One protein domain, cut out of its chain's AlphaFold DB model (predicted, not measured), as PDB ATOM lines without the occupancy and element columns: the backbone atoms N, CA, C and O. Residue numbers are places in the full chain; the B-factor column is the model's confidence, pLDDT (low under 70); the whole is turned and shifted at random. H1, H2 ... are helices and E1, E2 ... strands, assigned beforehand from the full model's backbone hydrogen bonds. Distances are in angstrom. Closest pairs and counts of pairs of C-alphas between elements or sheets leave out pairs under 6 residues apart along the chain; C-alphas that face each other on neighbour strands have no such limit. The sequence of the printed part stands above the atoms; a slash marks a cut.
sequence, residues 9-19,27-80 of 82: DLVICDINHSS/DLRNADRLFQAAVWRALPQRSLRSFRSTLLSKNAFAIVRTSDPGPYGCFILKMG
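Overview. This is residues 9 to 19 and 27 to 80 of the 82 residues of the protein "L-fucose mutarotase/ribose pyranase (RbsD/FucU family)" of Rhizobium mongolense (UniProt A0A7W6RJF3). A three-stranded sheet has H2 over one face; H1 sits off it, and residues 37 to 42 stick out. The printed part has 65 residues, under half in named elements E1 H1 H2 E2 E3, of mixed class; the mixed sheet runs E2 E1 E3. It is compact, radius of gyration of the C-alphas 11.5 A, spanning 29 by 25 by 20 A.

Arrangement. Find E1, residues 9 to 13, antiparallel to E3, residues 75 to 78; N 10 and O 77, 2.8 A, are within hydrogen-bond range. E1 is parallel to E2, residues 62 to 65; N 11 and O 62 are 3.0 A apart. H2, residues 50 to 57, is on the sheet, its closest C-alphas to E1 being Ser 57 and Val 11, 6.0 A. H1, residues 28 to 38, is apart from H2. Both helices have every O i to N i+4 pair within range.

Along the chain. E1 begins at C-alpha 9 (41.113, -52.334, 56.937); H1 runs 15.3 A; E3 ends at C-alpha 78 (38.274, -53.755, 53.595).

Size, cuts and confidence. Across the cut, residues 20 to 26, C-alphas 19 and 27 are 15.9 A apart. H1 to H2 is a long link. Find pLDDT under 70 at 24 residues.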
ATOM      1  N   ASP A   9      40.774 -53.313  57.956       81.56
ATOM      2  CA  ASP A   9      41.113 -52.334  56.937       81.56
ATOM      3  C   ASP A   9      42.617 -52.406  56.632       81.56
ATOM      4  O   ASP A   9      43.460 -52.418  57.531       81.56
ATOM      5  N   LEU A  10      42.953 -52.448  55.347       81.69
ATOM      6  CA  LEU A  10      44.299 -52.301  54.808       81.69
ATOM      7  C   LEU A  10      44.356 -50.996  54.033       81.69
ATOM      8  O   LEU A  10      43.563 -50.793  53.113       81.69
ATOM      9  N   VAL A  11      45.310 -50.130  54.358       82.06
ATOM     10  CA  VAL A  11      45.492 -48.889  53.601       82.06
ATOM     11  C   VAL A  11      46.701 -49.019  52.694       82.06
ATOM     12  O   VAL A  11      47.779 -49.417  53.128       82.06
ATOM     13  N   ILE A  12      46.521 -48.668  51.430       80.19
ATOM     14  CA  ILE A  12      47.597 -48.447  50.470       80.19
ATOM     15  C   ILE A  12      47.765 -46.938  50.354       80.19
ATOM     16  O   ILE A  12      46.778 -46.241  50.141       80.19
ATOM     17  N   CYS A  13      48.981 -46.429  50.505       77.06
ATOM     18  CA  CYS A  13      49.244 -44.994  50.528       77.06
ATOM     19  C   CYS A  13      50.373 -44.627  49.570       77.06
ATOM     20  O   CYS A  13      51.463 -45.179  49.694       77.06
ATOM     21  N   ASP A  14      50.143 -43.644  48.703       78.06
ATOM     22  CA  ASP A  14      51.182 -42.986  47.899       78.06
ATOM     23  C   ASP A  14      52.234 -42.275  48.772       78.06
ATOM     24  O   ASP A  14      52.089 -42.214  49.998       78.06
ATOM     25  N   ILE A  15      53.279 -41.693  48.168       71.94
ATOM     26  CA  ILE A  15      54.308 -40.951  48.921       71.94
ATOM     27  C   ILE A  15      53.762 -39.668  49.575       71.94
ATOM     28  O   ILE A  15      54.278 -39.214  50.598       71.94
ATOM     29  N   ASN A  16      52.661 -39.168  49.033       67.25
ATOM     30  CA  ASN A  16      51.968 -37.920  49.308       67.25
ATOM     31  C   ASN A  16      50.837 -38.058  50.351       67.25
ATOM     32  O   ASN A  16      50.062 -37.124  50.521       67.25
ATOM     33  N   HIS A  17      50.742 -39.168  51.100       61.25
ATOM     34  CA  HIS A  17      49.688 -39.464  52.104       61.25
ATOM     35  C   HIS A  17      49.413 -38.373  53.171       61.25
ATOM     36  O   HIS A  17      48.505 -38.508  53.989       61.25
ATOM     37  N   SER A  18      50.194 -37.292  53.196       53.66
ATOM     38  CA  SER A  18      50.041 -36.124  54.071       53.66
ATOM     39  C   SER A  18      49.766 -34.810  53.322       53.66
ATOM     40  O   SER A  18      49.473 -33.806  53.967       53.66
ATOM     41  N   SER A  19      49.876 -34.767  51.991       42.38
ATOM     42  CA  SER A  19      49.800 -33.529  51.216       42.38
ATOM     43  C   SER A  19      48.372 -33.258  50.743       42.38
ATOM     44  O   SER A  19      47.867 -33.837  49.782       42.38
ATOM     45  N   ASP A  27      42.714 -37.958  37.569       56.41
ATOM     46  CA  ASP A  27      43.495 -39.194  37.749       56.41
ATOM     47  C   ASP A  27      42.767 -40.342  38.461       56.41
ATOM     48  O   ASP A  27      43.112 -41.506  38.256       56.41
ATOM     49  N   LEU A  28      41.692 -40.057  39.208       58.41
ATOM     50  CA  LEU A  28      40.881 -41.094  39.870       58.41
ATOM     51  C   LEU A  28      40.383 -42.161  38.880       58.41
ATOM     52  O   LEU A  28      40.341 -43.344  39.192       58.41
ATOM     53  N   ARG A  29      40.099 -41.765  37.632       62.34
ATOM     54  CA  ARG A  29      39.598 -42.676  36.592       62.34
ATOM     55  C   ARG A  29      40.588 -43.772  36.201       62.34
ATOM     56  O   ARG A  29      40.145 -44.848  35.807       62.34
ATOM     57  N   ASN A  30      41.894 -43.508  36.251       69.88
ATOM     58  CA  ASN A  30      42.897 -44.519  35.915       69.88
ATOM     59  C   ASN A  30      43.059 -45.517  37.062       69.88
ATOM     60  O   ASN A  30      43.071 -46.722  36.818       69.88
ATOM     61  N   ALA A  31      43.098 -45.023  38.299       69.25
ATOM     62  CA  ALA A  31      43.150 -45.867  39.483       69.25
ATOM     63  C   ALA A  31      41.910 -46.757  39.622       69.25
ATOM     64  O   ALA A  31      42.049 -47.962  39.817       69.25
ATOM     65  N   ASP A  32      40.712 -46.199  39.428       73.81
ATOM     66  CA  ASP A  32      39.462 -46.963  39.454       73.81
ATOM     67  C   ASP A  32      39.474 -48.062  38.384       73.81
ATOM     68  O   ASP A  32      39.104 -49.200  38.652       73.81
ATOM     69  N   ARG A  33      39.951 -47.765  37.167       74.75
ATOM     70  CA  ARG A  33      40.059 -48.764  36.090       74.75
ATOM     71  C   ARG A  33      41.028 -49.889  36.427       74.75
ATOM     72  O   ARG A  33      40.691 -51.049  36.215       74.75
ATOM     73  N   LEU A  34      42.214 -49.556  36.930       77.81
ATOM     74  CA  LEU A  34      43.212 -50.548  37.328       77.81
ATOM     75  C   LEU A  34      42.706 -51.400  38.491       77.81
ATOM     76  O   LEU A  34      42.873 -52.616  38.477       77.81
ATOM     77  N   PHE A  35      42.024 -50.780  39.454       79.69
ATOM     78  CA  PHE A  35      41.393 -51.489  40.556       79.69
ATOM     79  C   PHE A  35      40.312 -52.450  40.056       79.69
ATOM     80  O   PHE A  35      40.363 -53.635  40.360       79.69
ATOM     81  N   GLN A  36      39.374 -51.981  39.231       78.81
ATOM     82  CA  GLN A  36      38.315 -52.833  38.678       78.81
ATOM     83  C   GLN A  36      38.866 -53.959  37.790       78.81
ATOM     84  O   GLN A  36      38.264 -55.024  37.733       78.81
ATOM     85  N   ALA A  37      40.010 -53.760  37.126       80.31
ATOM     86  CA  ALA A  37      40.692 -54.815  36.376       80.31
ATOM     87  C   ALA A  37      41.392 -55.844  37.284       80.31
ATOM     88  O   ALA A  37      41.522 -57.005  36.906       80.31
ATOM     89  N   ALA A  38      41.856 -55.426  38.464       79.94
ATOM     90  CA  ALA A  38      42.540 -56.287  39.424       79.94
ATOM     91  C   ALA A  38      41.575 -57.080  40.320       79.94
ATOM     92  O   ALA A  38      41.940 -58.140  40.833       79.94
ATOM     93  N   VAL A  39      40.354 -56.586  40.533       79.69
ATOM     94  CA  VAL A  39      39.353 -57.273  41.351       79.69
ATOM     95  C   VAL A  39      38.532 -58.233  40.495       79.69
ATOM     96  O   VAL A  39      37.993 -57.876  39.455       79.69
ATOM     97  N   TRP A  40      38.355 -59.459  40.986       72.12
ATOM     98  CA  TRP A  40      37.588 -60.511  40.307       72.12
ATOM     99  C   TRP A  40      36.084 -60.202  40.128       72.12
ATOM    100  O   TRP A  40      35.371 -60.890  39.403       72.12
ATOM    101  N   ARG A  41      35.571 -59.172  40.807       78.19
ATOM    102  CA  ARG A  41      34.172 -58.735  40.771       78.19
ATOM    103  C   ARG A  41      34.085 -57.231  41.002       78.19
ATOM    104  O   ARG A  41      34.840 -56.687  41.800       78.19
ATOM    105  N   ALA A  42      33.089 -56.583  40.403       76.56
ATOM    106  CA  ALA A  42      32.776 -55.193  40.709       76.56
ATOM    107  C   ALA A  42      32.469 -55.010  42.208       76.56
ATOM    108  O   ALA A  42      31.512 -55.586  42.736       76.56
ATOM    109  N   LEU A  43      33.280 -54.198  42.889       77.62
ATOM    110  CA  LEU A  43      33.061 -53.803  44.279       77.62
ATOM    111  C   LEU A  43      32.565 -52.355  44.349       77.62
ATOM    112  O   LEU A  43      33.016 -51.515  43.563       77.62
ATOM    113  N   PRO A  44      31.656 -52.037  45.290       77.12
ATOM    114  CA  PRO A  44      31.220 -50.669  45.507       77.12
ATOM    115  C   PRO A  44      32.406 -49.824  45.974       77.12
ATOM    116  O   PRO A  44      33.026 -50.113  46.996       77.12
ATOM    117  N   GLN A  45      32.706 -48.763  45.229       75.81
ATOM    118  CA  GLN A  45      33.749 -47.809  45.586       75.81
ATOM    119  C   GLN A  45      33.126 -46.510  46.073       75.81
ATOM    120  O   GLN A  45      32.111 -46.044  45.550       75.81
ATOM    121  N   ARG A  46      33.729 -45.922  47.105       78.25
ATOM    122  CA  ARG A  46      33.275 -44.660  47.678       78.25
ATOM    123  C   ARG A  46      34.455 -43.713  47.765       78.25
ATOM    124  O   ARG A  46      35.434 -44.015  48.436       78.25
ATOM    125  N   SER A  47      34.340 -42.562  47.108       71.00
ATOM    126  CA  SER A  47      35.325 -41.497  47.268       71.00
ATOM    127  C   SER A  47      35.231 -40.934  48.686       71.00
ATOM    128  O   SER A  47      34.151 -40.570  49.164       71.00
ATOM    129  N   LEU A  48      36.368 -40.903  49.370       65.56
ATOM    130  CA  LEU A  48      36.519 -40.294  50.683       65.56
ATOM    131  C   LEU A  48      37.349 -39.021  50.541       65.56
ATOM    132  O   LEU A  48      38.320 -38.980  49.794       65.56
ATOM    133  N   ARG A  49      36.978 -37.981  51.296       62.59
ATOM    134  CA  ARG A  49      37.815 -36.781  51.418       62.59
ATOM    135  C   ARG A  49      39.113 -37.115  52.152       62.59
ATOM    136  O   ARG A  49      39.094 -37.926  53.081       62.59
ATOM    137  N   SER A  50      40.186 -36.404  51.812       63.09
ATOM    138  CA  SER A  50      41.543 -36.615  52.334       63.09
ATOM    139  C   SER A  50      41.600 -36.712  53.863       63.09
ATOM    140  O   SER A  50      42.157 -37.665  54.397       63.09
ATOM    141  N   PHE A  51      40.905 -35.823  54.585       51.78
ATOM    142  CA  PHE A  51      40.859 -35.845  56.055       51.78
ATOM    143  C   PHE A  51      40.256 -37.134  56.645       51.78
ATOM    144  O   PHE A  51      40.737 -37.659  57.649       51.78
ATOM    145  N   ARG A  52      39.208 -37.683  56.014       58.47
ATOM    146  CA  ARG A  52      38.583 -38.943  56.452       58.47
ATOM    147  C   ARG A  52      39.474 -40.152  56.167       58.47
ATOM    148  O   ARG A  52      39.445 -41.100  56.945       58.47
ATOM    149  N   SER A  53      40.271 -40.101  55.100       62.53
ATOM    150  CA  SER A  53      41.221 -41.160  54.746       62.53
ATOM    151  C   SER A  53      42.334 -41.299  55.791       62.53
ATOM    152  O   SER A  53      42.598 -42.396  56.276       62.53
ATOM    153  N   THR A  54      42.912 -40.183  56.247       63.19
ATOM    154  CA  THR A  54      43.961 -40.194  57.281       63.19
ATOM    155  C   THR A  54      43.468 -40.749  58.622       63.19
ATOM    156  O   THR A  54      44.197 -41.472  59.296       63.19
ATOM    157  N   LEU A  55      42.232 -40.433  59.023       61.16
ATOM    158  CA  LEU A  55      41.656 -40.938  60.275       61.16
ATOM    159  C   LEU A  55      41.394 -42.448  60.235       61.16
ATOM    160  O   LEU A  55      41.668 -43.129  61.217       61.16
ATOM    161  N   LEU A  56      40.911 -42.967  59.104       65.12
ATOM    162  CA  LEU A  56      40.731 -44.408  58.908       65.12
ATOM    163  C   LEU A  56      42.077 -45.142  58.818       65.12
ATOM    164  O   LEU A  56      42.211 -46.229  59.365       65.12
ATOM    165  N   SER A  57      43.092 -44.514  58.214       66.50
ATOM    166  CA  SER A  57      44.450 -45.066  58.109       66.50
ATOM    167  C   SER A  57      45.084 -45.353  59.471       66.50
ATOM    168  O   SER A  57      45.685 -46.405  59.665       66.50
ATOM    169  N   LYS A  58      44.868 -44.481  60.464       73.06
ATOM    170  CA  LYS A  58      45.374 -44.690  61.835       73.06
ATOM    171  C   LYS A  58      44.835 -45.949  62.514       73.06
ATOM    172  O   LYS A  58      45.467 -46.433  63.446       73.06
ATOM    173  N   ASN A  59      43.673 -46.433  62.085       72.88
ATOM    174  CA  ASN A  59      42.999 -47.577  62.688       72.88
ATOM    175  C   ASN A  59      43.080 -48.838  61.815       72.88
ATOM    176  O   ASN A  59      42.403 -49.824  62.100       72.88
ATOM    177  N   ALA A  60      43.864 -48.794  60.737       76.88
ATOM    178  CA  ALA A  60      44.045 -49.915  59.835       76.88
ATOM    179  C   ALA A  60      44.990 -50.960  60.426       76.88
ATOM    180  O   ALA A  60      45.935 -50.640  61.147       76.88
ATOM    181  N   PHE A  61      44.763 -52.218  60.053       79.69
ATOM    182  CA  PHE A  61      45.612 -53.337  60.443       79.69
ATOM    183  C   PHE A  61      47.045 -53.156  59.925       79.69
ATOM    184  O   PHE A  61      48.017 -53.477  60.606       79.69
ATOM    185  N   ALA A  62      47.177 -52.625  58.708       79.44
ATOM    186  CA  ALA A  62      48.460 -52.291  58.115       79.44
ATOM    187  C   ALA A  62      48.336 -51.131  57.123       79.44
ATOM    188  O   ALA A  62      47.294 -50.922  56.496       79.44
ATOM    189  N   ILE A  63      49.450 -50.420  56.954       81.06
ATOM    190  CA  ILE A  63      49.622 -49.384  55.939       81.06
ATOM    191  C   ILE A  63      50.754 -49.818  55.010       81.06
ATOM    192  O   ILE A  63      51.892 -50.000  55.443       81.06
ATOM    193  N   VAL A  64      50.446 -49.973  53.727       81.50
ATOM    194  CA  VAL A  64      51.412 -50.277  52.670       81.50
ATOM    195  C   VAL A  64      51.717 -48.989  51.929       81.50
ATOM    196  O   VAL A  64      50.869 -48.439  51.229       81.50
ATOM    197  N   ARG A  65      52.944 -48.499  52.084       78.69
ATOM    198  CA  ARG A  65      53.416 -47.311  51.375       78.69
ATOM    199  C   ARG A  65      53.919 -47.691  49.987       78.69
ATOM    200  O   ARG A  65      54.778 -48.560  49.860       78.69
ATOM    201  N   THR A  66      53.396 -47.032  48.963       77.00
ATOM    202  CA  THR A  66      53.837 -47.153  47.574       77.00
ATOM    203  C   THR A  66      54.737 -45.976  47.211       77.00
ATOM    204  O   THR A  66      54.713 -44.925  47.850       77.00
ATOM    205  N   SER A  67      55.549 -46.161  46.171       77.25
ATOM    206  CA  SER A  67      56.399 -45.101  45.618       77.25
ATOM    207  C   SER A  67      55.659 -44.228  44.592       77.25
ATOM    208  O   SER A  67      56.312 -43.558  43.795       77.25
ATOM    209  N   ASP A  68      54.324 -44.268  44.564       74.12
ATOM    210  CA  ASP A  68      53.539 -43.515  43.588       74.12
ATOM    211  C   ASP A  68      53.669 -42.006  43.874       74.12
ATOM    212  O   ASP A  68      53.345 -41.581  44.988       74.12
ATOM    213  N   PRO A  69      54.201 -41.200  42.934       66.56
ATOM    214  CA  PRO A  69      54.346 -39.757  43.108       66.56
ATOM    215  C   PRO A  69      53.069 -38.986  42.764       66.56
ATOM    216  O   PRO A  69      53.025 -37.768  42.952       66.56
ATOM    217  N   GLY A  70      52.050 -39.662  42.229       67.81
ATOM    218  CA  GLY A  70      50.781 -39.068  41.851       67.81
ATOM    219  C   GLY A  70      50.001 -38.554  43.066       67.81
ATOM    220  O   GLY A  70      50.147 -39.062  44.183       67.81
ATOM    221  N   PRO A  71      49.173 -37.512  42.891       64.56
ATOM    222  CA  PRO A  71      48.251 -37.086  43.930       64.56
ATOM    223  C   PRO A  71      47.092 -38.094  44.041       64.56
ATOM    224  O   PRO A  71      46.534 -38.509  43.026       64.56
ATOM    225  N   TYR A  72      46.671 -38.423  45.269       66.38
ATOM    226  CA  TYR A  72      45.501 -39.271  45.571       66.38
ATOM    227  C   TYR A  72      45.629 -40.775  45.258       66.38
ATOM    228  O   TYR A  72      44.617 -41.454  45.082       66.38
ATOM    229  N   GLY A  73      46.834 -41.338  45.275       69.81
ATOM    230  CA  GLY A  73      47.091 -42.782  45.197       69.81
ATOM    231  C   GLY A  73      46.874 -43.530  46.521       69.81
ATOM    232  O   GLY A  73      47.517 -44.550  46.771       69.81
ATOM    233  N   CYS A  74      45.996 -43.023  47.393       76.56
ATOM    234  CA  CYS A  74      45.673 -43.649  48.672       76.56
ATOM    235  C   CYS A  74      44.330 -44.397  48.606       76.56
ATOM    236  O   CYS A  74      43.292 -43.788  48.346       76.56
ATOM    237  N   PHE A  75      44.328 -45.691  48.932       81.31
ATOM    238  CA  PHE A  75      43.155 -46.568  48.904       81.31
ATOM    239  C   PHE A  75      42.966 -47.271  50.243       81.31
ATOM    240  O   PHE A  75      43.930 -47.716  50.857       81.31
ATOM    241  N   ILE A  76      41.713 -47.421  50.668       82.81
ATOM    242  CA  ILE A  76      41.351 -48.233  51.832       82.81
ATOM    243  C   ILE A  76      40.638 -49.474  51.316       82.81
ATOM    244  O   ILE A  76      39.604 -49.379  50.651       82.81
ATOM    245  N   LEU A  77      41.203 -50.634  51.619       83.94
ATOM    246  CA  LEU A  77      40.675 -51.939  51.264       83.94
ATOM    247  C   LEU A  77      40.144 -52.597  52.526       83.94
ATOM    248  O   LEU A  77      40.868 -52.736  53.506       83.94
ATOM    249  N   LYS A  78      38.884 -53.021  52.491       85.94
ATOM    250  CA  LYS A  78      38.274 -53.755  53.595       85.94
ATOM    251  C   LYS A  78      38.272 -55.237  53.268       85.94
ATOM    252  O   LYS A  78      37.774 -55.620  52.206       85.94
ATOM    253  N   MET A  79      38.805 -56.066  54.162       84.69
ATOM    254  CA  MET A  79      38.787 -57.510  53.947       84.69
ATOM    255  C   MET A  79      37.361 -58.042  54.020       84.69
ATOM    256  O   MET A  79      36.704 -58.013  55.063       84.69
ATOM    257  N   GLY A  80      36.883 -58.537  52.880       78.19
ATOM    258  CA  GLY A  80      35.651 -59.309  52.790       78.19
ATOM    259  C   GLY A  80      35.822 -60.712  53.370       78.19
ATOM    260  O   GLY A  80      36.921 -61.126  53.735       78.19
TER     261      GLY A  80